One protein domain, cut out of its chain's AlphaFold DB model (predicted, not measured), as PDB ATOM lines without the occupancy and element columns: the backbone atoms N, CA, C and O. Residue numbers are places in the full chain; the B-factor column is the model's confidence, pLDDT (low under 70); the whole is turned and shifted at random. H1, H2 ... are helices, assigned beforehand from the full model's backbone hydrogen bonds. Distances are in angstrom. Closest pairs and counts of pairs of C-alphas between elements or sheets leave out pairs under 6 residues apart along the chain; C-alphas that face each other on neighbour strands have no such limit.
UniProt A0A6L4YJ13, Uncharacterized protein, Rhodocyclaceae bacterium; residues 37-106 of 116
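This is residues 37 to 106 of the 116 residues of an uncharacterized protein of Rhodocyclaceae bacterium (UniProt A0A6L4YJ13). One very long, straight helix, H3, makes the length of this model, and the shorter helix H2 is set across its first end, like the head of a T. From Lys 51, the first residue of H2, a thin free stretch of chain, residues 41 to 50, leads back to the tiny helix H1, which touches neither of the others. The printed part has 70 residues with three named helices, in the order H1, H2, H3, and no named strand; the class is all helix. The whole is extended, with a radius of gyration of the C-alphas of 19.8 A and spans of 59 by 30 by 24 A.

Find C-alpha 37 at (331.557, 218.324, 390.159); H1 begins there and takes in residues 37 to 40. Go on to C-alpha 51 at (314.619, 207.597, 371.656), where H2, residues 51 to 63, begins; it is 18.9 A long from first to last C-alpha. H3, residues 69 to 105, runs 53.8 A to C-alpha 105 at (356.684, 172.201, 386.783).

Look first at H1, which is apart from H2 and from H3. A short link of 10 residues joins it to H2. A tight link of 5 residues then joins H2 to H3. These two touch, through residues 57 to 62 of H2 and 69 to 73 of H3 alone; their closest C-alphas, those of Lys 58 and Tyr 69, are 5.0 A apart. Their lines are about perpendicular, at 85 degrees. In H2 and H3 every O i to N i+4 pair is within hydrogen-bond range, while H1 is too short for such a pair.

The two C-alphas farthest apart, those of Gly 66 and Ala 106, are 59.6 A apart. Residues 37 to 53 and 74 to 106 stand free. The printed part has no cut, and neither link is long. The mean pLDDT of the printed part is 89.7, and residues 65 and 105 are under 70.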
ATOM      1  N   ASP A  37     331.513 219.621 390.835       87.81
ATOM      2  CA  ASP A  37     331.557 218.324 390.159       87.81
ATOM      3  C   ASP A  37     332.716 217.448 390.670       87.81
ATOM      4  O   ASP A  37     332.505 216.290 391.043       87.81
ATOM      5  N   GLU A  38     333.919 218.021 390.791       88.62
ATOM      6  CA  GLU A  38     335.106 217.358 391.348       88.62
ATOM      7  C   GLU A  38     334.862 216.909 392.797       88.62
ATOM      8  O   GLU A  38     335.112 215.754 393.150       88.62
ATOM      9  N   ALA A  39     334.313 217.792 393.639       91.50
ATOM     10  CA  ALA A  39     333.999 217.475 395.031       91.50
ATOM     11  C   ALA A  39     332.926 216.378 395.158       91.50
ATOM     12  O   ALA A  39     332.977 215.568 396.086       91.50
ATOM     13  N   ALA A  40     331.972 216.326 394.226       87.31
ATOM     14  CA  ALA A  40     330.953 215.283 394.146       87.31
ATOM     15  C   ALA A  40     331.472 213.974 393.516       87.31
ATOM     16  O   ALA A  40     330.779 212.953 393.570       87.31
ATOM     17  N   GLY A  41     332.671 213.982 392.921       87.75
ATOM     18  CA  GLY A  41     333.226 212.855 392.171       87.75
ATOM     19  C   GLY A  41     332.418 212.524 390.913       87.75
ATOM     20  O   GLY A  41     332.375 211.367 390.487       87.75
ATOM     21  N   THR A  42     331.726 213.512 390.345       83.19
ATOM     22  CA  THR A  42     330.885 213.346 389.160       83.19
ATOM     23  C   THR A  42     331.405 214.185 388.011       83.19
ATOM     24  O   THR A  42     331.882 215.288 388.209       83.19
ATOM     25  N   GLN A  43     331.269 213.670 386.793       85.69
ATOM     26  CA  GLN A  43     331.576 214.424 385.586       85.69
ATOM     27  C   GLN A  43     330.331 214.483 384.712       85.69
ATOM     28  O   GLN A  43     329.712 213.447 384.426       85.69
ATOM     29  N   LEU A  44     329.976 215.680 384.255       82.38
ATOM     30  CA  LEU A  44     328.927 215.836 383.263       82.38
ATOM     31  C   LEU A  44     329.365 215.205 381.933       82.38
ATOM     32  O   LEU A  44     330.420 215.510 381.376       82.38
ATOM     33  N   ILE A  45     328.535 214.303 381.409       84.88
ATOM     34  CA  ILE A  45     328.737 213.685 380.097       84.88
ATOM     35  C   ILE A  45     327.535 213.967 379.205       84.88
ATOM     36  O   ILE A  45     326.384 213.824 379.619       84.88
ATOM     37  N   SER A  46     327.803 214.333 377.954       86.19
ATOM     38  CA  SER A  46     326.769 214.461 376.929       86.19
ATOM     39  C   SER A  46     326.807 213.238 376.019       86.19
ATOM     40  O   SER A  46     327.749 213.050 375.249       86.19
ATOM     41  N   ILE A  47     325.788 212.384 376.124       87.94
ATOM     42  CA  ILE A  47     325.660 211.161 375.323       87.94
ATOM     43  C   ILE A  47     324.399 211.215 374.463       87.94
ATOM     44  O   ILE A  47     323.325 211.606 374.919       87.94
ATOM     45  N   ARG A  48     324.510 210.799 373.196       92.06
ATOM     46  CA  ARG A  48     323.345 210.621 372.319       92.06
ATOM     47  C   ARG A  48     322.843 209.189 372.416       92.06
ATOM     48  O   ARG A  48     323.604 208.247 372.232       92.06
ATOM     49  N   MET A  49     321.547 209.042 372.661       92.06
ATOM     50  CA  MET A  49     320.877 207.759 372.853       92.06
ATOM     51  C   MET A  49     319.664 207.638 371.928       92.06
ATOM     52  O   MET A  49     319.064 208.638 371.532       92.06
ATOM     53  N   GLN A  50     319.297 206.405 371.575       96.44
ATOM     54  CA  GLN A  50     318.078 206.138 370.810       96.44
ATOM     55  C   GLN A  50     316.841 206.530 371.628       96.44
ATOM     56  O   GLN A  50     316.774 206.251 372.824       96.44
ATOM     57  N   LYS A  51     315.844 207.142 370.977       95.50
ATOM     58  CA  LYS A  51     314.619 207.597 371.656       95.50
ATOM     59  C   LYS A  51     313.867 206.448 372.333       95.50
ATOM     60  O   LYS A  51     313.470 206.603 373.478       95.50
ATOM     61  N   SER A  52     313.732 205.306 371.654       96.81
ATOM     62  CA  SER A  52     313.090 204.106 372.212       96.81
ATOM     63  C   SER A  52     313.760 203.666 373.510       96.81
ATOM     64  O   SER A  52     313.094 203.517 374.522       96.81
ATOM     65  N   MET A  53     315.091 203.595 373.513       94.81
ATOM     66  CA  MET A  53     315.865 203.207 374.690       94.81
ATOM     67  C   MET A  53     315.666 204.169 375.874       94.81
ATOM     68  O   MET A  53     315.616 203.730 377.018       94.81
ATOM     69  N   ILE A  54     315.540 205.479 375.629       93.88
ATOM     70  CA  ILE A  54     315.255 206.453 376.698       93.88
ATOM     71  C   ILE A  54     313.870 206.200 377.305       93.88
ATOM     72  O   ILE A  54     313.726 206.233 378.528       93.88
ATOM     73  N   GLU A  55     312.861 205.947 376.470       95.12
ATOM     74  CA  GLU A  55     311.503 205.660 376.941       95.12
ATOM     75  C   GLU A  55     311.437 204.334 377.708       95.12
ATOM     76  O   GLU A  55     310.848 204.286 378.789       95.12
ATOM     77  N   ASP A  56     312.145 203.303 377.241       94.62
ATOM     78  CA  ASP A  56     312.262 202.029 377.954       94.62
ATOM     79  C   ASP A  56     312.902 202.227 379.338       94.62
ATOM     80  O   ASP A  56     312.394 201.721 380.340       94.62
ATOM     81  N   PHE A  57     313.968 203.031 379.443       93.69
ATOM     82  CA  PHE A  57     314.576 203.342 380.741       93.69
ATOM     83  C   PHE A  57     313.628 204.085 381.678       93.69
ATOM     84  O   PHE A  57     313.609 203.784 382.871       93.69
ATOM     85  N   LYS A  58     312.833 205.033 381.171       92.81
ATOM     86  CA  LYS A  58     311.821 205.724 381.985       92.81
ATOM     87  C   LYS A  58     310.759 204.757 382.495       92.81
ATOM     88  O   LYS A  58     310.403 204.829 383.669       92.81
ATOM     89  N   MET A  59     310.288 203.850 381.641       93.00
ATOM     90  CA  MET A  59     309.297 202.843 382.014       93.00
ATOM     91  C   MET A  59     309.846 201.867 383.062       93.00
ATOM     92  O   MET A  59     309.185 201.587 384.055       93.00
ATOM     93  N   ILE A  60     311.077 201.381 382.894       92.44
ATOM     94  CA  ILE A  60     311.711 200.495 383.884       92.44
ATOM     95  C   ILE A  60     311.885 201.224 385.222       92.44
ATOM     96  O   ILE A  60     311.640 200.650 386.284       92.44
ATOM     97  N   ALA A  61     312.301 202.489 385.182       92.00
ATOM     98  CA  ALA A  61     312.545 203.279 386.380       92.00
ATOM     99  C   ALA A  61     311.250 203.580 387.159       92.00
ATOM    100  O   ALA A  61     311.255 203.539 388.390       92.00
ATOM    101  N   SER A  62     310.129 203.802 386.458       89.31
ATOM    102  CA  SER A  62     308.823 203.993 387.098       89.31
ATOM    103  C   SER A  62     308.317 202.726 387.792       89.31
ATOM    104  O   SER A  62     307.762 202.816 388.885       89.31
ATOM    105  N   ILE A  63     308.564 201.546 387.211       89.25
ATOM    106  CA  ILE A  63     308.181 200.253 387.796       89.25
ATOM    107  C   ILE A  63     309.049 199.917 389.023       89.25
ATOM    108  O   ILE A  63     308.530 199.480 390.049       89.25
ATOM    109  N   ASN A  64     310.363 200.146 388.948       80.38
ATOM    110  CA  ASN A  64     311.336 199.745 389.973       80.38
ATOM    111  C   ASN A  64     311.488 200.774 391.111       80.38
ATOM    112  O   ASN A  64     312.595 201.225 391.402       80.38
ATOM    113  N   ASN A  65     310.391 201.107 391.796       69.88
ATOM    114  CA  ASN A  65     310.373 201.932 393.017       69.88
ATOM    115  C   ASN A  65     310.492 203.455 392.796       69.88
ATOM    116  O   ASN A  65     310.823 204.182 393.731       69.88
ATOM    117  N   GLY A  66     310.202 203.954 391.590       78.06
ATOM    118  CA  GLY A  66     310.092 205.397 391.337       78.06
ATOM    119  C   GLY A  66     311.423 206.150 391.319       78.06
ATOM    120  O   GLY A  66     311.449 207.365 391.515       78.06
ATOM    121  N   ILE A  67     312.540 205.458 391.085       86.25
ATOM    122  CA  ILE A  67     313.820 206.131 390.847       86.25
ATOM    123  C   ILE A  67     313.790 206.851 389.492       86.25
ATOM    124  O   ILE A  67     313.138 206.411 388.551       86.25
ATOM    125  N   GLY A  68     314.507 207.968 389.362       89.19
ATOM    126  CA  GLY A  68     314.656 208.640 388.070       89.19
ATOM    127  C   GLY A  68     315.439 207.778 387.072       89.19
ATOM    128  O   GLY A  68     316.389 207.089 387.451       89.19
ATOM    129  N   TYR A  69     315.099 207.853 385.781       91.75
ATOM    130  CA  TYR A  69     315.779 207.069 384.736       91.75
ATOM    131  C   TYR A  69     317.289 207.362 384.661       91.75
ATOM    132  O   TYR A  69     318.083 206.469 384.384       91.75
ATOM    133  N   GLN A  70     317.700 208.600 384.955       89.75
ATOM    134  CA  GLN A  70     319.113 208.984 385.013       89.75
ATOM    135  C   GLN A  70     319.836 208.271 386.163       89.75
ATOM    136  O   GLN A  70     320.942 207.768 385.978       89.75
ATOM    137  N   THR A  71     319.199 208.163 387.332       90.50
ATOM    138  CA  THR A  71     319.735 207.415 388.478       90.50
ATOM    139  C   THR A  71     319.847 205.929 388.155       90.50
ATOM    140  O   THR A  71     320.886 205.325 388.416       90.50
ATOM    141  N   LEU A  72     318.817 205.352 387.527       92.12
ATOM    142  CA  LEU A  72     318.854 203.973 387.038       92.12
ATOM    143  C   LEU A  72     320.033 203.762 386.076       92.12
ATOM    144  O   LEU A  72     320.797 202.812 386.233       92.12
ATOM    145  N   MET A  73     320.221 204.670 385.120       91.81
ATOM    146  CA  MET A  73     321.299 204.592 384.138       91.81
ATOM    147  C   MET A  73     322.683 204.623 384.795       91.81
ATOM    148  O   MET A  73     323.519 203.778 384.480       91.81
ATOM    149  N   LYS A  74     322.907 205.526 385.762       90.25
ATOM    150  CA  LYS A  74     324.154 205.574 386.546       90.25
ATOM    151  C   LYS A  74     324.430 204.237 387.241       90.25
ATOM    152  O   LYS A  74     325.540 203.718 387.158       90.25
ATOM    153  N   GLN A  75     323.415 203.641 387.870       91.94
ATOM    154  CA  GLN A  75     323.561 202.348 388.545       91.94
ATOM    155  C   GLN A  75     323.874 201.207 387.572       91.94
ATOM    156  O   GLN A  75     324.702 200.354 387.885       91.94
ATOM    157  N   ILE A  76     323.225 201.175 386.406       92.56
ATOM    158  CA  ILE A  76     323.478 200.152 385.383       92.56
ATOM    159  C   ILE A  76     324.921 200.244 384.886       92.56
ATOM    160  O   ILE A  76     325.614 199.227 384.854       92.56
ATOM    161  N   LEU A  77     325.386 201.451 384.552       93.56
ATOM    162  CA  LEU A  77     326.755 201.672 384.089       93.56
ATOM    163  C   LEU A  77     327.780 201.282 385.160       93.56
ATOM    164  O   LEU A  77     328.725 200.560 384.852       93.56
ATOM    165  N   GLN A  78     327.555 201.659 386.422       94.00
ATOM    166  CA  GLN A  78     328.451 201.273 387.516       94.00
ATOM    167  C   GLN A  78     328.502 199.752 387.703       94.00
ATOM    168  O   GLN A  78     329.582 199.172 387.786       94.00
ATOM    169  N   ARG A  79     327.341 199.082 387.707       94.94
ATOM    170  CA  ARG A  79     327.270 197.617 387.825       94.94
ATOM    171  C   ARG A  79     328.003 196.923 386.683       94.94
ATOM    172  O   ARG A  79     328.653 195.908 386.914       94.94
ATOM    173  N   PHE A  80     327.895 197.455 385.468       96.62
ATOM    174  CA  PHE A  80     328.624 196.933 384.320       96.62
ATOM    175  C   PHE A  80     330.141 197.064 384.514       96.62
ATOM    176  O   PHE A  80     330.849 196.064 384.407       96.62
ATOM    177  N   VAL A  81     330.629 198.255 384.882       96.62
ATOM    178  CA  VAL A  81     332.058 198.502 385.143       96.62
ATOM    179  C   VAL A  81     332.591 197.575 386.236       96.62
ATOM    180  O   VAL A  81     333.606 196.910 386.034       96.62
ATOM    181  N   ASP A  82     331.887 197.456 387.363       96.69
ATOM    182  CA  ASP A  82     332.303 196.597 388.476       96.69
ATOM    183  C   ASP A  82     332.418 195.125 388.057       96.69
ATOM    184  O   ASP A  82     333.336 194.413 388.480       96.69
ATOM    185  N   CYS A  83     331.474 194.649 387.242       97.12
ATOM    186  CA  CYS A  83     331.469 193.284 386.729       97.12
ATOM    187  C   CYS A  83     332.631 193.035 385.762       97.12
ATOM    188  O   CYS A  83     333.341 192.038 385.922       97.12
ATOM    189  N   GLU A  84     332.868 193.939 384.811       97.25
ATOM    190  CA  GLU A  84     333.959 193.806 383.840       97.25
ATOM    191  C   GLU A  84     335.335 193.896 384.506       97.25
ATOM    192  O   GLU A  84     336.204 193.067 384.238       97.25
ATOM    193  N   MET A  85     335.522 194.810 385.459       95.75
ATOM    194  CA  MET A  85     336.774 194.913 386.215       95.75
ATOM    195  C   MET A  85     337.064 193.638 387.011       95.75
ATOM    196  O   MET A  85     338.194 193.145 387.016       95.75
ATOM    197  N   LYS A  86     336.043 193.046 387.646       95.75
ATOM    198  CA  LYS A  86     336.181 191.752 388.335       95.75
ATOM    199  C   LYS A  86     336.527 190.625 387.365       95.75
ATOM    200  O   LYS A  86     337.325 189.759 387.722       95.75
ATOM    201  N   ARG A  87     335.933 190.608 386.168       96.38
ATOM    202  CA  ARG A  87     336.233 189.609 385.132       96.38
ATOM    203  C   ARG A  87     337.695 189.706 384.693       96.38
ATOM    204  O   ARG A  87     338.413 188.716 384.812       96.38
ATOM    205  N   LEU A  88     338.149 190.899 384.316       95.31
ATOM    206  CA  LEU A  88     339.531 191.153 383.894       95.31
ATOM    207  C   LEU A  88     340.547 190.804 384.990       95.31
ATOM    208  O   LEU A  88     341.562 190.165 384.723       95.31
ATOM    209  N   ALA A  89     340.263 191.157 386.247       94.62
ATOM    210  CA  ALA A  89     341.144 190.819 387.364       94.62
ATOM    211  C   ALA A  89     341.308 189.298 387.542       94.62
ATOM    212  O   ALA A  89     342.415 188.821 387.796       94.62
ATOM    213  N   ARG A  90     340.222 188.524 387.386       94.69
ATOM    214  CA  ARG A  90     340.276 187.053 387.452       94.69
ATOM    215  C   ARG A  90     341.074 186.462 386.300       94.69
ATOM    216  O   ARG A  90     341.843 185.537 386.538       94.69
ATOM    217  N   GLU A  91     340.913 186.994 385.092       94.31
ATOM    218  CA  GLU A  91     341.668 186.557 383.912       94.31
ATOM    219  C   GLU A  91     343.173 186.749 384.143       94.31
ATOM    220  O   GLU A  91     343.917 185.768 384.125       94.31
ATOM    221  N   ILE A  92     343.598 187.953 384.539       94.44
ATOM    222  CA  ILE A  92     345.008 188.262 384.837       94.44
ATOM    223  C   ILE A  92     345.565 187.359 385.948       94.44
ATOM    224  O   ILE A  92     346.691 186.864 385.855       94.44
ATOM    225  N   LEU A  93     344.802 187.137 387.024       93.38
ATOM    226  CA  LEU A  93     345.221 186.240 388.104       93.38
ATOM    227  C   LEU A  93     345.375 184.800 387.606       93.38
ATOM    228  O   LEU A  93     346.365 184.150 387.932       93.38
ATOM    229  N   SER A  94     344.431 184.312 386.801       92.62
ATOM    230  CA  SER A  94     344.464 182.953 386.257       92.62
ATOM    231  C   SER A  94     345.673 182.726 385.348       92.62
ATOM    232  O   SER A  94     346.342 181.700 385.463       92.62
ATOM    233  N   GLU A  95     346.019 183.715 384.522       91.69
ATOM    234  CA  GLU A  95     347.184 183.673 383.641       91.69
ATOM    235  C   GLU A  95     348.480 183.643 384.450       91.69
ATOM    236  O   GLU A  95     349.334 182.781 384.230       91.69
ATOM    237  N   ARG A  96     348.602 184.511 385.463       90.75
ATOM    238  CA  ARG A  96     349.772 184.535 386.354       90.75
ATOM    239  C   ARG A  96     349.943 183.227 387.118       90.75
ATOM    240  O   ARG A  96     351.066 182.736 387.231       90.75
ATOM    241  N   MET A  97     348.854 182.643 387.617       88.25
ATOM    242  CA  MET A  97     348.884 181.348 388.304       88.25
ATOM    243  C   MET A  97     349.277 180.218 387.343       88.25
ATOM    244  O   MET A  97     350.100 179.371 387.689       88.25
ATOM    245  N   ALA A  98     348.757 180.223 386.112       88.31
ATOM    246  CA  ALA A  98     349.130 179.251 385.086       88.31
ATOM    247  C   ALA A  98     350.612 179.372 384.691       88.31
ATOM    248  O   ALA A  98     351.295 178.360 384.514       88.31
ATOM    249  N   GLU A  99     351.143 180.591 384.587       87.06
ATOM    250  CA  GLU A  99     352.568 180.831 384.356       87.06
ATOM    251  C   GLU A  99     353.443 180.363 385.520       87.06
ATOM    252  O   GLU A  99     354.497 179.769 385.285       87.06
ATOM    253  N   GLN A 100     353.029 180.614 386.764       82.94
ATOM    254  CA  GLN A 100     353.737 180.145 387.956       82.94
ATOM    255  C   GLN A 100     353.779 178.619 387.995       82.94
ATOM    256  O   GLN A 100     354.869 178.053 388.056       82.94
ATOM    257  N   HIS A 101     352.636 177.952 387.813       78.31
ATOM    258  CA  HIS A 101     352.582 176.494 387.726       78.31
ATOM    259  C   HIS A 101     353.447 175.943 386.586       78.31
ATOM    260  O   HIS A 101     354.132 174.934 386.767       78.31
ATOM    261  N   ARG A 102     353.488 176.611 385.423       82.12
ATOM    262  CA  ARG A 102     354.358 176.222 384.298       82.12
ATOM    263  C   ARG A 102     355.846 176.388 384.633       82.12
ATOM    264  O   ARG A 102     356.655 175.534 384.282       82.12
ATOM    265  N   LYS A 103     356.220 177.457 385.344       78.88
ATOM    266  CA  LYS A 103     357.598 177.695 385.815       78.88
ATOM    267  C   LYS A 103     358.012 176.719 386.922       78.88
ATOM    268  O   LYS A 103     359.173 176.324 386.966       78.88
ATOM    269  N   GLU A 104     357.098 176.323 387.802       73.25
ATOM    270  CA  GLU A 104     357.348 175.358 388.880       73.25
ATOM    271  C   GLU A 104     357.492 173.928 388.354       73.25
ATOM    272  O   GLU A 104     358.449 173.235 388.704       73.25
ATOM    273  N   SER A 105     356.605 173.510 387.448       69.50
ATOM    274  CA  SER A 105     356.684 172.201 386.783       69.50
ATOM    275  C   SER A 105     357.934 172.059 385.904       69.50
ATOM    276  O   SER A 105     358.499 170.972 385.827       69.50
ATOM    277  N   ALA A 106     358.441 173.152 385.326       70.69
ATOM    278  CA  ALA A 106     359.719 173.163 384.609       70.69
ATOM    279  C   ALA A 106     360.962 173.094 385.527       70.69
ATOM    280  O   ALA A 106     362.051 172.779 385.050       70.69
TER     281      ALA A 106